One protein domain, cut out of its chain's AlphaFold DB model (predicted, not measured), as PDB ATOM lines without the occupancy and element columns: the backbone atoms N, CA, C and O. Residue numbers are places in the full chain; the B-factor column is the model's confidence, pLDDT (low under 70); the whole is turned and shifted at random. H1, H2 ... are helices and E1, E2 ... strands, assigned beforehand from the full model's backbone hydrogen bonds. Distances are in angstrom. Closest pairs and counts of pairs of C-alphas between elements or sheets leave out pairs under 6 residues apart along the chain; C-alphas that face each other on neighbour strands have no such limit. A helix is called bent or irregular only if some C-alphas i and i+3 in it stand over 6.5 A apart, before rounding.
ATOM      1  N   PHE A  22     394.856 293.083 526.929       67.00
ATOM      2  CA  PHE A  22     393.581 293.069 526.229       67.00
ATOM      3  C   PHE A  22     392.449 293.361 527.210       67.00
ATOM      4  O   PHE A  22     392.260 292.596 528.158       67.00
ATOM      5  N   ASP A  23     391.720 294.458 526.993       64.75
ATOM      6  CA  ASP A  23     390.507 294.793 527.746       64.75
ATOM      7  C   ASP A  23     389.285 294.666 526.828       64.75
ATOM      8  O   ASP A  23     389.222 295.269 525.755       64.75
ATOM      9  N   LEU A  24     388.343 293.811 527.222       57.34
ATOM     10  CA  LEU A  24     387.202 293.403 526.410       57.34
ATOM     11  C   LEU A  24     385.910 293.965 526.998       57.34
ATOM     12  O   LEU A  24     385.536 293.650 528.131       57.34
ATOM     13  N   GLY A  25     385.198 294.750 526.193       54.28
ATOM     14  CA  GLY A  25     383.776 294.994 526.386       54.28
ATOM     15  C   GLY A  25     382.947 293.776 525.980       54.28
ATOM     16  O   GLY A  25     383.388 292.922 525.215       54.28
ATOM     17  N   LEU A  26     381.717 293.691 526.490       54.31
ATOM     18  CA  LEU A  26     380.771 292.615 526.152       54.31
ATOM     19  C   LEU A  26     380.096 292.807 524.779       54.31
ATOM     20  O   LEU A  26     379.323 291.953 524.348       54.31
ATOM     21  N   THR A  27     380.354 293.925 524.099       54.78
ATOM     22  CA  THR A  27     379.711 294.292 522.833       54.78
ATOM     23  C   THR A  27     380.614 293.932 521.661       54.78
ATOM     24  O   THR A  27     381.795 294.270 521.650       54.78
ATOM     25  N   VAL A  28     380.062 293.240 520.663       58.53
ATOM     26  CA  VAL A  28     380.830 292.819 519.486       58.53
ATOM     27  C   VAL A  28     380.590 293.757 518.320       58.53
ATOM     28  O   VAL A  28     379.451 294.044 517.961       58.53
ATOM     29  N   GLN A  29     381.692 294.224 517.737       60.69
ATOM     30  CA  GLN A  29     381.679 295.161 516.626       60.69
ATOM     31  C   GLN A  29     381.483 294.429 515.281       60.69
ATOM     32  O   GLN A  29     382.160 293.430 515.042       60.69
ATOM     33  N   PRO A  30     380.621 294.915 514.366       62.34
ATOM     34  CA  PRO A  30     380.324 294.240 513.093       62.34
ATOM     35  C   PRO A  30     381.534 294.007 512.174       62.34
ATOM     36  O   PRO A  30     381.570 293.019 511.442       62.34
ATOM     37  N   TRP A  31     382.547 294.874 512.227       63.16
ATOM     38  CA  TRP A  31     383.775 294.723 511.438       63.16
ATOM     39  C   TRP A  31     384.618 293.517 511.891       63.16
ATOM     40  O   TRP A  31     385.241 292.867 511.058       63.16
ATOM     41  N   LEU A  32     384.552 293.134 513.179       59.78
ATOM     42  CA  LEU A  32     385.211 291.921 513.687       59.78
ATOM     43  C   LEU A  32     384.651 290.667 513.020       59.78
ATOM     44  O   LEU A  32     385.372 289.698 512.874       59.78
ATOM     45  N   THR A  33     383.378 290.663 512.625       55.97
ATOM     46  CA  THR A  33     382.764 289.534 511.908       55.97
ATOM     47  C   THR A  33     382.961 289.591 510.389       55.97
ATOM     48  O   THR A  33     382.614 288.632 509.711       55.97
ATOM     49  N   GLN A  34     383.496 290.698 509.858       52.41
ATOM     50  CA  GLN A  34     383.709 290.923 508.420       52.41
ATOM     51  C   GLN A  34     385.176 290.799 507.988       52.41
ATOM     52  O   GLN A  34     385.438 290.771 506.786       52.41
ATOM     53  N   THR A  35     386.127 290.680 508.926       51.59
ATOM     54  CA  THR A  35     387.526 290.365 508.592       51.59
ATOM     55  C   THR A  35     387.604 289.114 507.706       51.59
ATOM     56  O   THR A  35     386.897 288.137 507.964       51.59
ATOM     57  N   PRO A  36     388.424 289.142 506.644       45.88
ATOM     58  CA  PRO A  36     388.195 288.366 505.434       45.88
ATOM     59  C   PRO A  36     388.154 286.845 505.619       45.88
ATOM     60  O   PRO A  36     388.929 286.234 506.360       45.88
ATOM     61  N   VAL A  50     381.688 286.440 521.282       63.66
ATOM     62  CA  VAL A  50     382.728 286.321 522.325       63.66
ATOM     63  C   VAL A  50     383.832 285.324 521.941       63.66
ATOM     64  O   VAL A  50     385.009 285.551 522.214       63.66
ATOM     65  N   HIS A  51     383.485 284.221 521.270       65.19
ATOM     66  CA  HIS A  51     384.470 283.243 520.798       65.19
ATOM     67  C   HIS A  51     385.283 283.782 519.618       65.19
ATOM     68  O   HIS A  51     386.482 283.509 519.524       65.19
ATOM     69  N   HIS A  52     384.661 284.589 518.753       68.25
ATOM     70  CA  HIS A  52     385.356 285.261 517.656       68.25
ATOM     71  C   HIS A  52     386.433 286.219 518.183       68.25
ATOM     72  O   HIS A  52     387.596 286.146 517.779       68.25
ATOM     73  N   GLN A  53     386.073 287.040 519.176       68.25
ATOM     74  CA  GLN A  53     387.018 287.898 519.887       68.25
ATOM     75  C   GLN A  53     388.157 287.080 520.512       68.25
ATOM     76  O   GLN A  53     389.328 287.373 520.271       68.25
ATOM     77  N   ALA A  54     387.845 286.006 521.243       70.06
ATOM     78  CA  ALA A  54     388.863 285.151 521.857       70.06
ATOM     79  C   ALA A  54     389.838 284.537 520.829       70.06
ATOM     80  O   ALA A  54     391.037 284.419 521.103       70.06
ATOM     81  N   CYS A  55     389.358 284.173 519.635       71.94
ATOM     82  CA  CYS A  55     390.188 283.638 518.554       71.94
ATOM     83  C   CYS A  55     391.144 284.695 517.981       71.94
ATOM     84  O   CYS A  55     392.339 284.426 517.824       71.94
ATOM     85  N   ILE A  56     390.644 285.909 517.732       72.62
ATOM     86  CA  ILE A  56     391.462 287.043 517.287       72.62
ATOM     87  C   ILE A  56     392.550 287.332 518.319       72.62
ATOM     88  O   ILE A  56     393.731 287.368 517.977       72.62
ATOM     89  N   PHE A  57     392.194 287.422 519.600       71.88
ATOM     90  CA  PHE A  57     393.170 287.674 520.657       71.88
ATOM     91  C   PHE A  57     394.217 286.577 520.782       71.88
ATOM     92  O   PHE A  57     395.399 286.875 520.957       71.88
ATOM     93  N   LYS A  58     393.829 285.308 520.618       75.38
ATOM     94  CA  LYS A  58     394.785 284.196 520.574       75.38
ATOM     95  C   LYS A  58     395.806 284.366 519.445       75.38
ATOM     96  O   LYS A  58     396.974 284.046 519.643       75.38
ATOM     97  N   ARG A  59     395.394 284.891 518.287       73.94
ATOM     98  CA  ARG A  59     396.303 285.184 517.164       73.94
ATOM     99  C   ARG A  59     397.191 286.384 517.453       73.94
ATOM    100  O   ARG A  59     398.402 286.268 517.296       73.94
ATOM    101  N   LEU A  60     396.620 287.480 517.949       76.69
ATOM    102  CA  LEU A  60     397.361 288.693 518.311       76.69
ATOM    103  C   LEU A  60     398.396 288.445 519.420       76.69
ATOM    104  O   LEU A  60     399.466 289.049 519.412       76.69
ATOM    105  N   SER A  61     398.110 287.503 520.324       72.75
ATOM    106  CA  SER A  61     399.014 287.052 521.395       72.75
ATOM    107  C   SER A  61     400.220 286.248 520.895       72.75
ATOM    108  O   SER A  61     401.089 285.885 521.691       72.75
ATOM    109  N   THR A  62     400.277 285.910 519.605       76.25
ATOM    110  CA  THR A  62     401.391 285.143 519.046       76.25
ATOM    111  C   THR A  62     402.639 286.027 519.012       76.25
ATOM    112  O   THR A  62     402.585 287.117 518.456       76.25
ATOM    113  N   PRO A  63     403.813 285.570 519.484       66.25
ATOM    114  CA  PRO A  63     405.052 286.364 519.480       66.25
ATOM    115  C   PRO A  63     405.594 286.713 518.076       66.25
ATOM    116  O   PRO A  63     406.663 287.305 517.960       66.25
ATOM    117  N   ARG A  64     404.885 286.317 517.010       66.25
ATOM    118  CA  ARG A  64     405.190 286.591 515.599       66.25
ATOM    119  C   ARG A  64     404.194 287.554 514.935       66.25
ATOM    120  O   ARG A  64     404.273 287.719 513.723       66.25
ATOM    121  N   SER A  65     403.289 288.182 515.687       82.44
ATOM    122  CA  SER A  65     402.353 289.188 515.167       82.44
ATOM    123  C   SER A  65     403.083 290.494 514.817       82.44
ATOM    124  O   SER A  65     403.147 291.440 515.602       82.44
ATOM    125  N   ILE A  66     403.699 290.526 513.634       90.75
ATOM    126  CA  ILE A  66     404.331 291.729 513.083       90.75
ATOM    127  C   ILE A  66     403.309 292.469 512.226       90.75
ATOM    128  O   ILE A  66     402.689 291.880 511.345       90.75
ATOM    129  N   TRP A  67     403.186 293.764 512.485       94.00
ATOM    130  CA  TRP A  67     402.321 294.685 511.769       94.00
ATOM    131  C   TRP A  67     403.136 295.653 510.925       94.00
ATOM    132  O   TRP A  67     404.096 296.246 511.422       94.00
ATOM    133  N   TYR A  68     402.748 295.825 509.668       94.00
ATOM    134  CA  TYR A  68     403.290 296.847 508.782       94.00
ATOM    135  C   TYR A  68     402.501 298.138 508.984       94.00
ATOM    136  O   TYR A  68     401.309 298.190 508.707       94.00
ATOM    137  N   LEU A  69     403.155 299.166 509.528       94.25
ATOM    138  CA  LEU A  69     402.495 300.440 509.815       94.25
ATOM    139  C   LEU A  69     402.649 301.452 508.686       94.25
ATOM    140  O   LEU A  69     401.715 302.178 508.410       94.25
ATOM    141  N   ALA A  70     403.835 301.545 508.084       93.81
ATOM    142  CA  ALA A  70     404.132 302.539 507.056       93.81
ATOM    143  C   ALA A  70     405.373 302.153 506.242       93.81
ATOM    144  O   ALA A  70     406.146 301.264 506.618       93.81
ATOM    145  N   CYS A  71     405.610 302.882 505.151       91.62
ATOM    146  CA  CYS A  71     406.820 302.772 504.345       91.62
ATOM    147  C   CYS A  71     407.422 304.158 504.066       91.62
ATOM    148  O   CYS A  71     406.731 305.067 503.595       91.62
ATOM    149  N   ILE A  72     408.718 304.325 504.348       89.44
ATOM    150  CA  ILE A  72     409.463 305.563 504.076       89.44
ATOM    151  C   ILE A  72     410.446 305.322 502.935       89.44
ATOM    152  O   ILE A  72     411.253 304.394 502.976       89.44
ATOM    153  N   THR A  73     410.410 306.193 501.932       85.19
ATOM    154  CA  THR A  73     411.350 306.169 500.811       85.19
ATOM    155  C   THR A  73     412.599 306.971 501.166       85.19
ATOM    156  O   THR A  73     412.531 308.176 501.394       85.19
ATOM    157  N   ALA A  74     413.751 306.307 501.193       76.62
ATOM    158  CA  ALA A  74     415.051 306.899 501.481       76.62
ATOM    159  C   ALA A  74     415.918 306.940 500.212       76.62
ATOM    160  O   ALA A  74     416.028 305.916 499.539       76.62
ATOM    161  N   PRO A  75     416.576 308.062 499.871       71.75
ATOM    162  CA  PRO A  75     417.530 308.076 498.766       71.75
ATOM    163  C   PRO A  75     418.720 307.162 499.081       71.75
ATOM    164  O   PRO A  75     419.307 307.230 500.167       71.75
ATOM    165  N   ILE A  76     419.083 306.304 498.128       64.81
ATOM    166  CA  ILE A  76     420.311 305.524 498.187       64.81
ATOM    167  C   ILE A  76     421.466 306.514 497.996       64.81
ATOM    168  O   ILE A  76     421.474 307.316 497.063       64.81
ATOM    169  N   SER A  94     416.504 305.052 490.104       53.03
ATOM    170  CA  SER A  94     416.954 303.718 490.538       53.03
ATOM    171  C   SER A  94     417.509 303.659 491.966       53.03
ATOM    172  O   SER A  94     417.714 302.572 492.498       53.03
ATOM    173  N   ASP A  95     417.681 304.804 492.625       67.81
ATOM    174  CA  ASP A  95     418.406 304.894 493.891       67.81
ATOM    175  C   ASP A  95     417.472 305.242 495.061       67.81
ATOM    176  O   ASP A  95     417.692 306.213 495.779       67.81
ATOM    177  N   PHE A  96     416.409 304.463 495.283       69.38
ATOM    178  CA  PHE A  96     415.565 304.604 496.476       69.38
ATOM    179  C   PHE A  96     415.475 303.287 497.252       69.38
ATOM    180  O   PHE A  96     415.128 302.244 496.705       69.38
ATOM    181  N   ARG A  97     415.770 303.339 498.554       80.94
ATOM    182  CA  ARG A  97     415.560 302.241 499.500       80.94
ATOM    183  C   ARG A  97     414.244 302.467 500.230       80.94
ATOM    184  O   ARG A  97     414.025 303.533 500.798       80.94
ATOM    185  N   LEU A  98     413.399 301.445 500.261       85.56
ATOM    186  CA  LEU A  98     412.198 301.436 501.088       85.56
ATOM    187  C   LEU A  98     412.547 300.984 502.510       85.56
ATOM    188  O   LEU A  98     413.201 299.958 502.709       85.56
ATOM    189  N   ILE A  99     412.124 301.767 503.496       90.00
ATOM    190  CA  ILE A  99     412.214 301.435 504.916       90.00
ATOM    191  C   ILE A  99     410.812 301.049 505.376       90.00
ATOM    192  O   ILE A  99     409.946 301.908 505.548       90.00
ATOM    193  N   HIS A 100     410.600 299.751 505.581       93.12
ATOM    194  CA  HIS A 100     409.350 299.230 506.126       93.12
ATOM    195  C   HIS A 100     409.302 299.437 507.643       93.12
ATOM    196  O   HIS A 100     410.189 298.995 508.385       93.12
ATOM    197  N   ILE A 101     408.244 300.095 508.107       94.50
ATOM    198  CA  ILE A 101     407.997 300.360 509.519       94.50
ATOM    199  C   ILE A 101     407.155 299.218 510.075       94.50
ATOM    200  O   ILE A 101     405.964 299.109 509.803       94.50
ATOM    201  N   LYS A 102     407.808 298.350 510.841       95.19
ATOM    202  CA  LYS A 102     407.242 297.169 511.483       95.19
ATOM    203  C   LYS A 102     407.019 297.443 512.963       95.19
ATOM    204  O   LYS A 102     407.921 297.930 513.658       95.19
ATOM    205  N   ALA A 103     405.869 297.031 513.466       94.69
ATOM    206  CA  ALA A 103     405.489 297.155 514.862       94.69
ATOM    207  C   ALA A 103     404.865 295.866 515.402       94.69
ATOM    208  O   ALA A 103     404.467 294.980 514.656       94.69
ATOM    209  N   SER A 104     404.791 295.774 516.721       92.12
ATOM    210  CA  SER A 104     404.030 294.761 517.447       92.12
ATOM    211  C   SER A 104     402.893 295.434 518.201       92.12
ATOM    212  O   SER A 104     403.092 296.509 518.778       92.12
ATOM    213  N   ILE A 105     401.735 294.788 518.265       90.62
ATOM    214  CA  ILE A 105     400.640 295.233 519.131       90.62
ATOM    215  C   ILE A 105     401.052 295.032 520.590       90.62
ATOM    216  O   ILE A 105     401.488 293.949 520.979       90.62
ATOM    217  N   ILE A 106     400.914 296.081 521.398       90.38
ATOM    218  CA  ILE A 106     401.209 296.043 522.840       90.38
ATOM    219  C   ILE A 106     399.950 296.144 523.701       90.38
ATOM    220  O   ILE A 106     399.972 295.769 524.873       90.38
ATOM    221  N   HIS A 107     398.863 296.669 523.140       87.81
ATOM    222  CA  HIS A 107     397.619 296.896 523.858       87.81
ATOM    223  C   HIS A 107     396.449 296.955 522.882       87.81
ATOM    224  O   HIS A 107     396.574 297.562 521.819       87.81
ATOM    225  N   VAL A 108     395.321 296.365 523.263       87.12
ATOM    226  CA  VAL A 108     394.034 296.554 522.588       87.12
ATOM    227  C   VAL A 108     392.973 296.733 523.663       87.12
ATOM    228  O   VAL A 108     392.829 295.890 524.547       87.12
ATOM    229  N   ASP A 109     392.237 297.827 523.578       84.56
ATOM    230  CA  ASP A 109     391.103 298.137 524.436       84.56
ATOM    231  C   ASP A 109     389.864 298.261 523.561       84.56
ATOM    232  O   ASP A 109     389.751 299.184 522.767       84.56
ATOM    233  N   MET A 110     388.956 297.299 523.700       79.44
ATOM    234  CA  MET A 110     387.638 297.274 523.056       79.44
ATOM    235  C   MET A 110     386.517 297.479 524.085       79.44
ATOM    236  O   MET A 110     385.368 297.112 523.836       79.44
ATOM    237  N   ARG A 111     386.845 297.942 525.299       75.88
ATOM    238  CA  ARG A 111     385.862 298.178 526.361       75.88
ATOM    239  C   ARG A 111     385.558 299.654 526.519       75.88
ATOM    240  O   ARG A 111     384.387 300.021 526.564       75.88
ATOM    241  N   ASP A 112     386.606 300.460 526.650       75.81
ATOM    242  CA  ASP A 112     386.484 301.836 527.112       75.81
ATOM    243  C   ASP A 112     386.807 302.834 525.993       75.81
ATOM    244  O   ASP A 112     386.085 303.820 525.834       75.81
ATOM    245  N   ARG A 113     387.878 302.602 525.219       81.94
ATOM    246  CA  ARG A 113     388.354 303.569 524.208       81.94
ATOM    247  C   ARG A 113     388.345 303.091 522.766       81.94
ATOM    248  O   ARG A 113     388.643 303.906 521.898       81.94
ATOM    249  N   ASP A 114     388.035 301.819 522.520       86.50
ATOM    250  CA  ASP A 114     388.086 301.225 521.180       86.50
ATOM    251  C   ASP A 114     389.426 301.538 520.472       86.50
ATOM    252  O   ASP A 114     389.474 301.941 519.313       86.50
ATOM    253  N   GLU A 115     390.545 301.353 521.185       90.62
ATOM    254  CA  GLU A 115     391.900 301.741 520.775       90.62
ATOM    255  C   GLU A 115     392.856 300.538 520.696       90.62
ATOM    256  O   GLU A 115     392.925 299.698 521.597       90.62
ATOM    257  N   VAL A 116     393.682 300.493 519.651       91.25
ATOM    258  CA  VAL A 116     394.845 299.604 519.535       91.25
ATOM    259  C   VAL A 116     396.132 300.420 519.606       91.25
ATOM    260  O   VAL A 116     396.234 301.504 519.036       91.25
ATOM    261  N   ALA A 117     397.131 299.896 520.317       93.25
ATOM    262  CA  ALA A 117     398.444 300.510 520.428       93.25
ATOM    263  C   ALA A 117     399.538 299.617 519.832       93.25
ATOM    264  O   ALA A 117     399.703 298.452 520.214       93.25
ATOM    265  N   PHE A 118     400.342 300.214 518.961       94.31
ATOM    266  CA  PHE A 118     401.462 299.597 518.271       94.31
ATOM    267  C   PHE A 118     402.783 300.168 518.772       94.31
ATOM    268  O   PHE A 118     402.957 301.381 518.891       94.31
ATOM    269  N   LYS A 119     403.748 299.286 519.023       94.81
ATOM    270  CA  LYS A 119     405.124 299.661 519.349       94.81
ATOM    271  C   LYS A 119     406.067 299.197 518.260       94.81
ATOM    272  O   LYS A 119     406.026 298.033 517.869       94.81
ATOM    273  N   LEU A 120     406.943 300.090 517.809       95.38
ATOM    274  CA  LEU A 120     407.925 299.761 516.782       95.38
ATOM    275  C   LEU A 120     408.845 298.624 517.227       95.38
ATOM    276  O   LEU A 120     409.284 298.551 518.378       95.38
ATOM    277  N   THR A 121     409.166 297.751 516.279       94.38
ATOM    278  CA  THR A 121     410.170 296.709 516.478       94.38
ATOM    279  C   THR A 121     411.564 297.322 516.580       94.38
ATOM    280  O   THR A 121     411.852 298.377 516.008       94.38
ATOM    281  N   THR A 122     412.475 296.620 517.254       93.44
ATOM    282  CA  THR A 122     413.888 297.017 517.320       93.44
ATOM    283  C   THR A 122     414.511 297.154 515.925       93.44
ATOM    284  O   THR A 122     415.337 298.036 515.714       93.44
ATOM    285  N   GLU A 123     414.094 296.325 514.959       93.38
ATOM    286  CA  GLU A 123     414.544 296.391 513.559       93.38
ATOM    287  C   GLU A 123     414.181 297.735 512.912       93.38
ATOM    288  O   GLU A 123     415.044 298.408 512.339       93.38
ATOM    289  N   SER A 124     412.923 298.163 513.045       94.06
ATOM    290  CA  SER A 124     412.463 299.432 512.478       94.06
ATOM    291  C   SER A 124     413.038 300.636 513.210       94.06
ATOM    292  O   SER A 124     413.454 301.585 512.552       94.06
ATOM    293  N   ILE A 125     413.158 300.580 514.541       93.69
ATOM    294  CA  ILE A 125     413.833 301.624 515.329       93.69
ATOM    295  C   ILE A 125     415.270 301.818 514.835       93.69
ATOM    296  O   ILE A 125     415.674 302.942 514.545       93.69
ATOM    297  N   ASN A 126     416.036 300.733 514.694       92.19
ATOM    298  CA  ASN A 126     417.419 300.811 514.230       92.19
ATOM    299  C   ASN A 126     417.507 301.355 512.797       92.19
ATOM    300  O   ASN A 126     418.349 302.208 512.526       92.19
ATOM    301  N   SER A 127     416.614 300.917 511.904       91.88
ATOM    302  CA  SER A 127     416.577 301.380 510.509       91.88
ATOM    303  C   SER A 127     416.255 302.875 510.399       91.88
ATOM    304  O   SER A 127     416.860 303.582 509.596       91.88
ATOM    305  N   LEU A 128     415.335 303.374 511.231       91.62
ATOM    306  CA  LEU A 128     414.984 304.793 511.300       91.62
ATOM    307  C   LEU A 128     416.125 305.644 511.862       91.62
ATOM    308  O   LEU A 128     416.413 306.707 511.320       91.62
ATOM    309  N   VAL A 129     416.799 305.180 512.919       90.00
ATOM    310  CA  VAL A 129     417.963 305.876 513.497       90.00
ATOM    311  C   VAL A 129     419.116 305.931 512.497       90.00
ATOM    312  O   VAL A 129     419.705 306.993 512.305       90.00
ATOM    313  N   GLU A 130     419.407 304.830 511.804       87.81
ATOM    314  CA  GLU A 130     420.435 304.799 510.759       87.81
ATOM    315  C   GLU A 130     420.114 305.784 509.624       87.81
ATOM    316  O   GLU A 130     420.976 306.556 509.192       87.81
ATOM    317  N   TYR A 131     418.857 305.798 509.168       86.69
ATOM    318  CA  TYR A 131     418.386 306.736 508.152       86.69
ATOM    319  C   TYR A 131     418.522 308.196 508.605       86.69
ATOM    320  O   TYR A 131     419.015 309.045 507.851       86.69
ATOM    321  N   TYR A 132     418.148 308.476 509.852       86.94
ATOM    322  CA  TYR A 132     418.241 309.798 510.451       86.94
ATOM    323  C   TYR A 132     419.684 310.304 510.531       86.94
ATOM    324  O   TYR A 132     419.996 311.405 510.065       86.94
ATOM    325  N   GLU A 133     420.585 309.472 511.063       83.69
ATOM    326  CA  GLU A 133     422.010 309.787 511.169       83.69
ATOM    327  C   GLU A 133     422.639 310.032 509.801       83.69
ATOM    328  O   GLU A 133     423.473 310.930 509.647       83.69
ATOM    329  N   ARG A 134     422.263 309.234 508.799       78.25
ATOM    330  CA  ARG A 134     422.788 309.384 507.445       78.25
ATOM    331  C   ARG A 134     422.347 310.703 506.824       78.25
ATOM    332  O   ARG A 134     423.190 311.409 506.275       78.25
ATOM    333  N   SER A 135     421.075 311.059 506.964       74.25
ATOM    334  CA  SER A 135     420.523 312.310 506.433       74.25
ATOM    335  C   SER A 135     421.194 313.542 507.057       74.25
ATOM    336  O   SER A 135     421.541 314.487 506.353       74.25
ATOM    337  N   HIS A 136     421.508 313.490 508.356       70.62
ATOM    338  CA  HIS A 136     422.157 314.589 509.083       70.62
ATOM    339  C   HIS A 136     423.688 314.649 508.921       70.62
ATOM    340  O   HIS A 136     424.311 315.671 509.228       70.62
ATOM    341  N   ARG A 137     424.319 313.578 508.416       61.62
ATOM    342  CA  ARG A 137     425.760 313.538 508.101       61.62
ATOM    343  C   ARG A 137     426.112 314.208 506.765       61.62
ATOM    344  O   ARG A 137     427.253 314.643 506.618       61.62
ATOM    345  N   VAL A 138     425.172 314.353 505.825       54.16
ATOM    346  CA  VAL A 138     425.402 314.900 504.463       54.16
ATOM    347  C   VAL A 138     425.302 316.439 504.425       54.16
ATOM    348  O   VAL A 138     424.711 317.040 503.536       54.16
ATOM    349  N   GLY A 139     425.904 317.124 505.399       45.84
ATOM    350  CA  GLY A 139     426.167 318.561 505.271       45.84
ATOM    351  C   GLY A 139     427.388 318.791 504.369       45.84
ATOM    352  O   GLY A 139     428.364 318.050 504.515       45.84
ATOM    353  N   ASN A 150     428.828 322.661 516.272       60.66
ATOM    354  CA  ASN A 150     427.774 321.965 515.537       60.66
ATOM    355  C   ASN A 150     427.711 320.465 515.848       60.66
ATOM    356  O   ASN A 150     426.622 319.897 515.838       60.66
ATOM    357  N   ASP A 151     428.831 319.821 516.192       63.72
ATOM    358  CA  ASP A 151     428.833 318.390 516.520       63.72
ATOM    359  C   ASP A 151     428.069 318.087 517.822       63.72
ATOM    360  O   ASP A 151     427.330 317.107 517.883       63.72
ATOM    361  N   ARG A 152     428.145 318.956 518.844       68.50
ATOM    362  CA  ARG A 152     427.366 318.781 520.090       68.50
ATOM    363  C   ARG A 152     425.863 318.932 519.858       68.50
ATOM    364  O   ARG A 152     425.084 318.168 520.423       68.50
ATOM    365  N   VAL A 153     425.465 319.895 519.026       70.31
ATOM    366  CA  VAL A 153     424.059 320.110 518.649       70.31
ATOM    367  C   VAL A 153     423.538 318.921 517.840       70.31
ATOM    368  O   VAL A 153     422.472 318.405 518.151       70.31
ATOM    369  N   ARG A 154     424.320 318.412 516.881       66.62
ATOM    370  CA  ARG A 154     423.971 317.227 516.077       66.62
ATOM    371  C   ARG A 154     423.822 315.962 516.917       66.62
ATOM    372  O   ARG A 154     422.836 315.255 516.774       66.62
ATOM    373  N   ILE A 155     424.766 315.702 517.827       74.12
ATOM    374  CA  ILE A 155     424.685 314.559 518.750       74.12
ATOM    375  C   ILE A 155     423.435 314.672 519.626       74.12
ATOM    376  O   ILE A 155     422.746 313.678 519.843       74.12
ATOM    377  N   LYS A 156     423.120 315.879 520.111       78.31
ATOM    378  CA  LYS A 156     421.915 316.112 520.910       78.31
ATOM    379  C   LYS A 156     420.644 315.809 520.111       78.31
ATOM    380  O   LYS A 156     419.813 315.055 520.597       78.31
ATOM    381  N   VAL A 157     420.540 316.322 518.888       77.88
ATOM    382  CA  VAL A 157     419.389 316.107 517.998       77.88
ATOM    383  C   VAL A 157     419.216 314.621 517.639       77.88
ATOM    384  O   VAL A 157     418.124 314.084 517.800       77.88
ATOM    385  N   CYS A 158     420.292 313.904 517.290       81.19
ATOM    386  CA  CYS A 158     420.232 312.450 517.068       81.19
ATOM    387  C   CYS A 158     419.798 311.668 518.314       81.19
ATOM    388  O   CYS A 158     419.043 310.700 518.207       81.19
ATOM    389  N   ASN A 159     420.254 312.075 519.500       85.12
ATOM    390  CA  ASN A 159     419.853 311.437 520.753       85.12
ATOM    391  C   ASN A 159     418.383 311.714 521.090       85.12
ATOM    392  O   ASN A 159     417.696 310.814 521.574       85.12
ATOM    393  N   ASP A 160     417.900 312.930 520.826       88.69
ATOM    394  CA  ASP A 160     416.508 313.317 521.045       88.69
ATOM    395  C   ASP A 160     415.573 312.532 520.106       88.69
ATOM    396  O   ASP A 160     414.608 311.940 520.594       88.69
ATOM    397  N   PHE A 161     415.922 312.398 518.819       89.62
ATOM    398  CA  PHE A 161     415.206 311.530 517.874       89.62
ATOM    399  C   PHE A 161     415.224 310.062 518.315       89.62
ATOM    400  O   PHE A 161     414.184 309.412 518.403       89.62
ATOM    401  N   THR A 162     416.403 309.537 518.670       91.19
ATOM    402  CA  THR A 162     416.554 308.144 519.118       91.19
ATOM    403  C   THR A 162     415.712 307.848 520.357       91.19
ATOM    404  O   THR A 162     415.185 306.745 520.499       91.19
ATOM    405  N   ARG A 163     415.588 308.810 521.278       92.81
ATOM    406  CA  ARG A 163     414.713 308.677 522.446       92.81
ATOM    407  C   ARG A 163     413.245 308.703 522.029       92.81
ATOM    408  O   ARG A 163     412.523 307.778 522.387       92.81
ATOM    409  N   ALA A 164     412.840 309.695 521.234       93.56
ATOM    410  CA  ALA A 164     411.464 309.840 520.763       93.56
ATOM    411  C   ALA A 164     410.976 308.582 520.031       93.56
ATOM    412  O   ALA A 164     409.930 308.043 520.375       93.56
ATOM    413  N   ILE A 165     411.775 308.033 519.110       93.31
ATOM    414  CA  ILE A 165     411.374 306.859 518.326       93.31
ATOM    415  C   ILE A 165     411.328 305.561 519.147       93.31
ATOM    416  O   ILE A 165     410.557 304.655 518.840       93.31
ATOM    417  N   LYS A 166     412.124 305.453 520.222       93.31
ATOM    418  CA  LYS A 166     412.077 304.311 521.157       93.31
ATOM    419  C   LYS A 166     410.850 304.342 522.064       93.31
ATOM    420  O   LYS A 166     410.361 303.287 522.479       93.31
ATOM    421  N   GLU A 167     410.404 305.543 522.410       93.81
ATOM    422  CA  GLU A 167     409.216 305.791 523.229       93.81
ATOM    423  C   GLU A 167     407.939 305.874 522.385       93.81
ATOM    424  O   GLU A 167     406.845 305.784 522.937       93.81
ATOM    425  N   PHE A 168     408.076 305.978 521.060       95.00
ATOM    426  CA  PHE A 168     406.963 306.065 520.131       95.00
ATOM    427  C   PHE A 168     406.038 304.850 520.242       95.00
ATOM    428  O   PHE A 168     406.444 303.689 520.108       95.00
ATOM    429  N   VAL A 169     404.768 305.156 520.480       95.31
ATOM    430  CA  VAL A 169     403.654 304.218 520.464       95.31
ATOM    431  C   VAL A 169     402.579 304.849 519.598       95.31
ATOM    432  O   VAL A 169     402.066 305.913 519.944       95.31
ATOM    433  N   TYR A 170     402.245 304.194 518.493       95.56
ATOM    434  CA  TYR A 170     401.139 304.618 517.646       95.56
ATOM    435  C   TYR A 170     399.834 304.089 518.233       95.56
ATOM    436  O   TYR A 170     399.756 302.909 518.577       95.56
ATOM    437  N   ARG A 171     398.837 304.956 518.391       94.56
ATOM    438  CA  ARG A 171     397.511 304.606 518.906       94.56
ATOM    439  C   ARG A 171     396.483 305.012 517.868       94.56
ATOM    440  O   ARG A 171     396.485 306.162 517.456       94.56
ATOM    441  N   THR A 172     395.630 304.080 517.484       93.81
ATOM    442  CA  THR A 172     394.536 304.322 516.539       93.81
ATOM    443  C   THR A 172     393.316 303.512 516.965       93.81
ATOM    444  O   THR A 172     393.381 302.704 517.900       93.81
ATOM    445  N   HIS A 173     392.189 303.745 516.309       90.81
ATOM    446  CA  HIS A 173     390.958 303.022 516.571       90.81
ATOM    447  C   HIS A 173     391.122 301.525 516.264       90.81
ATOM    448  O   HIS A 173     391.842 301.137 515.345       90.81
ATOM    449  N   VAL A 174     390.392 300.658 516.968       86.94
ATOM    450  CA  VAL A 174     390.393 299.195 516.746       86.94
ATOM    451  C   VAL A 174     390.014 298.779 515.321       86.94
ATOM    452  O   VAL A 174     390.311 297.653 514.945       86.94
ATOM    453  N   TYR A 175     389.439 299.680 514.513       86.06
ATOM    454  CA  TYR A 175     389.181 299.448 513.084       86.06
ATOM    455  C   TYR A 175     390.471 299.178 512.303       86.06
ATOM    456  O   TYR A 175     390.437 298.443 511.327       86.06
ATOM    457  N   ALA A 176     391.622 299.661 512.778       86.31
ATOM    458  CA  ALA A 176     392.918 299.325 512.200       86.31
ATOM    459  C   ALA A 176     393.210 297.812 512.201       86.31
ATOM    460  O   ALA A 176     394.026 297.338 511.414       86.31
ATOM    461  N   LEU A 177     392.533 297.028 513.054       86.88
ATOM    462  CA  LEU A 177     392.633 295.569 513.045       86.88
ATOM    463  C   LEU A 177     391.887 294.910 511.870       86.88
ATOM    464  O   LEU A 177     391.937 293.689 511.745       86.88
ATOM    465  N   GLU A 178     391.217 295.672 511.003       84.38
ATOM    466  CA  GLU A 178     390.643 295.168 509.749       84.38
ATOM    467  C   GLU A 178     391.718 294.575 508.824       84.38
ATOM    468  O   GLU A 178     391.475 293.560 508.175       84.38
ATOM    469  N   GLY A 179     392.935 295.128 508.839       82.94
ATOM    470  CA  GLY A 179     394.084 294.603 508.094       82.94
ATOM    471  C   GLY A 179     394.741 293.361 508.708       82.94
ATOM    472  O   GLY A 179     395.886 293.054 508.385       82.94
ATOM    473  N   LEU A 180     394.067 292.667 509.633       85.56
ATOM    474  CA  LEU A 180     394.565 291.446 510.267       85.56
ATOM    475  C   LEU A 180     394.600 290.277 509.270       85.56
ATOM    476  O   LEU A 180     393.579 289.857 508.727       85.56
ATOM    477  N   GLU A 181     395.774 289.677 509.127       82.75
ATOM    478  CA  GLU A 181     396.045 288.522 508.277       82.75
ATOM    479  C   GLU A 181     396.232 287.225 509.095       82.75
ATOM    480  O   GLU A 181     395.981 287.133 510.308       82.75
ATOM    481  N   GLU A 182     396.674 286.160 508.419       73.62
ATOM    482  CA  GLU A 182     397.007 284.894 509.062       73.62
ATOM    483  C   GLU A 182     398.081 285.066 510.150       73.62
ATOM    484  O   GLU A 182     398.969 285.917 510.099       73.62
ATOM    485  N   HIS A 183     397.998 284.225 511.184       74.00
ATOM    486  CA  HIS A 183     398.966 284.180 512.289       74.00
ATOM    487  C   HIS A 183     399.124 285.468 513.123       74.00
ATOM    488  O   HIS A 183     400.038 285.543 513.946       74.00
ATOM    489  N   GLY A 184     398.216 286.439 512.987       79.75
ATOM    490  CA  GLY A 184     398.242 287.670 513.780       79.75
ATOM    491  C   GLY A 184     399.093 288.790 513.183       79.75
ATOM    492  O   GLY A 184     399.256 289.821 513.838       79.75
ATOM    493  N   ALA A 185     399.655 288.583 511.989       85.88
ATOM    494  CA  ALA A 185     400.274 289.647 511.206       85.88
ATOM    495  C   ALA A 185     399.201 290.581 510.630       85.88
ATOM    496  O   ALA A 185     398.021 290.240 510.644       85.88
ATOM    497  N   GLY A 186     399.600 291.750 510.144       89.62
ATOM    498  CA  GLY A 186     398.672 292.654 509.472       89.62
ATOM    499  C   GLY A 186     399.335 293.898 508.907       89.62
ATOM    500  O   GLY A 186     400.537 294.118 509.090       89.62
ATOM    501  N   GLU A 187     398.542 294.719 508.238       90.62
ATOM    502  CA  GLU A 187     398.950 296.010 507.687       90.62
ATOM    503  C   GLU A 187     397.925 297.088 508.060       90.62
ATOM    504  O   GLU A 187     396.727 296.818 508.130       90.62
ATOM    505  N   LEU A 188     398.394 298.306 508.346       91.06
ATOM    506  CA  LEU A 188     397.499 299.450 508.519       91.06
ATOM    507  C   LEU A 188     396.866 299.849 507.185       91.06
ATOM    508  O   LEU A 188     397.502 299.805 506.134       91.06
ATOM    509  N   LEU A 189     395.620 300.313 507.245       88.19
ATOM    510  CA  LEU A 189     394.961 300.905 506.087       88.19
ATOM    511  C   LEU A 189     395.705 302.167 505.627       88.19
ATOM    512  O   LEU A 189     396.451 302.776 506.392       88.19
ATOM    513  N   VAL A 190     395.498 302.552 504.364       85.94
ATOM    514  CA  VAL A 190     396.250 303.637 503.709       85.94
ATOM    515  C   VAL A 190     396.230 304.930 504.529       85.94
ATOM    516  O   VAL A 190     397.290 305.509 504.738       85.94
ATOM    517  N   ASP A 191     395.072 305.328 505.058       89.00
ATOM    518  CA  ASP A 191     394.927 306.576 505.820       89.00
ATOM    519  C   ASP A 191     395.751 306.559 507.126       89.00
ATOM    520  O   ASP A 191     396.543 307.466 507.381       89.00
ATOM    521  N   ASP A 192     395.643 305.483 507.918       90.94
ATOM    522  CA  ASP A 192     396.441 305.284 509.139       90.94
ATOM    523  C   ASP A 192     397.948 305.175 508.825       90.94
ATOM    524  O   ASP A 192     398.805 305.626 509.588       90.94
ATOM    525  N   SER A 193     398.291 304.558 507.693       92.12
ATOM    526  CA  SER A 193     399.672 304.388 507.236       92.12
ATOM    527  C   SER A 193     400.317 305.719 506.845       92.12
ATOM    528  O   SER A 193     401.482 305.980 507.180       92.12
ATOM    529  N   GLU A 194     399.558 306.599 506.186       92.81
ATOM    530  CA  GLU A 194     399.979 307.968 505.894       92.81
ATOM    531  C   GLU A 194     400.161 308.784 507.179       92.81
ATOM    532  O   GLU A 194     401.202 309.427 507.331       92.81
ATOM    533  N   GLU A 195     399.250 308.672 508.149       94.31
ATOM    534  CA  GLU A 195     399.378 309.341 509.450       94.31
ATOM    535  C   GLU A 195     400.655 308.910 510.194       94.31
ATOM    536  O   GLU A 195     401.451 309.750 510.628       94.31
ATOM    537  N   VAL A 196     400.925 307.601 510.290       94.38
ATOM    538  CA  VAL A 196     402.160 307.087 510.912       94.38
ATOM    539  C   VAL A 196     403.398 307.650 510.222       94.38
ATOM    540  O   VAL A 196     404.368 308.039 510.883       94.38
ATOM    541  N   LYS A 197     403.385 307.688 508.888       93.56
ATOM    542  CA  LYS A 197     404.493 308.214 508.094       93.56
ATOM    543  C   LYS A 197     404.719 309.699 508.376       93.56
ATOM    544  O   LYS A 197     405.866 310.088 508.595       93.56
ATOM    545  N   GLU A 198     403.668 310.510 508.390       93.69
ATOM    546  CA  GLU A 198     403.752 311.943 508.692       93.69
ATOM    547  C   GLU A 198     404.288 312.195 510.101       93.69
ATOM    548  O   GLU A 198     405.208 312.997 510.277       93.69
ATOM    549  N   ILE A 199     403.795 311.452 511.096       94.25
ATOM    550  CA  ILE A 199     404.260 311.566 512.478       94.25
ATOM    551  C   ILE A 199     405.750 311.227 512.572       94.25
ATOM    552  O   ILE A 199     406.517 312.010 513.134       94.25
ATOM    553  N   ILE A 200     406.191 310.103 511.997       92.69
ATOM    554  CA  ILE A 200     407.604 309.697 512.040       92.69
ATOM    555  C   ILE A 200     408.494 310.721 511.325       92.69
ATOM    556  O   ILE A 200     409.556 311.059 511.847       92.69
ATOM    557  N   LEU A 201     408.070 311.235 510.167       90.00
ATOM    558  CA  LEU A 201     408.815 312.262 509.436       90.00
ATOM    559  C   LEU A 201     408.868 313.592 510.198       90.00
ATOM    560  O   LEU A 201     409.888 314.264 510.143       90.00
ATOM    561  N   SER A 202     407.824 313.954 510.949       90.44
ATOM    562  CA  SER A 202     407.811 315.173 511.773       90.44
ATOM    563  C   SER A 202     408.780 315.126 512.963       90.44
ATOM    564  O   SER A 202     409.161 316.171 513.489       90.44
ATOM    565  N   MET A 203     409.180 313.923 513.397       88.31
ATOM    566  CA  MET A 203     410.170 313.735 514.462       88.31
ATOM    567  C   MET A 203     411.613 313.872 513.968       88.31
ATOM    568  O   MET A 203     412.514 313.986 514.803       88.31
ATOM    569  N   MET A 204     411.834 313.808 512.650       83.00
ATOM    570  CA  MET A 204     413.153 313.899 512.026       83.00
ATOM    571  C   MET A 204     413.561 315.365 511.821       83.00
ATOM    572  O   MET A 204     414.639 315.753 512.336       83.00
TER     573      MET A 204
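AT A GLANCE: This is residues 22 to 36, 50 to 76, 94 to 139 and 150 to 204 of the 204 residues of an uncharacterized protein of Colletotrichum nymphaeae SA-01 (UniProt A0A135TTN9). A strongly twisted sheet of five strands is built along one long, bent strand, E3, and two helices side by side, H3 and H4, reach out to one end of an elongated model. H1 and H2 lie at the other end, H6 packs on E2 and reaches E5, and the short H5 packs on E4. The printed part has 143 residues with six named helices and five named strands, in the order E1 H1 H2 E2 E3 E4 H3 H4 E5 H5 H6; the class is mixed, helices and strands. The sheet is branched and mixed: E1 and E3 are parallel, while E2 and E3, E3 and E4, and E4 and E5 are antiparallel. The whole is only just compact, close to loose, with a radius of gyration of the C-alphas of 17.3 A and spans of 57 by 34 by 25 A.

HOW THE PARTS SIT: Start at E1, residues 22 to 24, the parallel neighbour of E3, residues 96 to 110; N 23 and O 108 are 3.0 A apart. H1, residues 30 to 33, is not on the sheet and only just touches H2, residues 50 to 60, with 3 pairs of C-alphas within 8 A, the closest Leu 32 and Gln 53 at 7.6 A. H2 is on the sheet, over none of its strands. E2, residues 66 to 75, lies on the same side of E3 as E1; N 69 and O 101 are 2.8 A apart. On the other side lies E4, residues 115 to 120, a hairpin with E3; N 106 and O 117 are 2.9 A apart. H3, residues 122 to 137, is on the sheet, its closest C-alphas to E3 being Ser 124 and Ile 101, 5.4 A. It touches H4, residues 150 to 167, at a shallow tilt of 21 degrees, opposite ways, closest at C-alphas Val 129 and Thr 162, 6.2 A; H4 only grazes the sheet. E5, residues 169 to 173, is antiparallel to E4, with N 118 and O 170 2.8 A apart. H5, residues 174 to 179, is on the sheet, and H6, residues 190 to 202, is on it too, with C-alphas Ser 193 and Ala 70 of E2 4.8 A apart. In H2, H3, H4 and H6 every O i to N i+4 pair is within hydrogen-bond range; H5 has 0 of 2, but 2 of 3 O i to N i+3 pairs, and H1 is too short for an i+4 pair.

IN THESE COORDINATES: Find C-alpha 22, where E1 begins, at (393.581, 293.069, 526.229). E2 measures 25.4 A and bends by 64 degrees at residue 69; E3 runs 39.2 A from C-alpha 96 at (415.565, 304.604, 496.476), bending by 62 degrees at residue 107. H3 measures 22.3 A, H4 25.8 A, and H6 18.2 A, ending at C-alpha 202, (407.811, 315.173, 511.773).

THE WHOLE: The farthest C-alphas, His 51 and Asn 150, are 58.3 A apart. Look for three cuts, with C-alpha gaps of 17.9 A from 36 to 50, 8.5 A from 76 to 94 and 10.9 A from 139 to 150. Of the links printed whole, none is long. Mean pLDDT of the printed part is 81.0; 32 residues are under 70, among them 22 to 36.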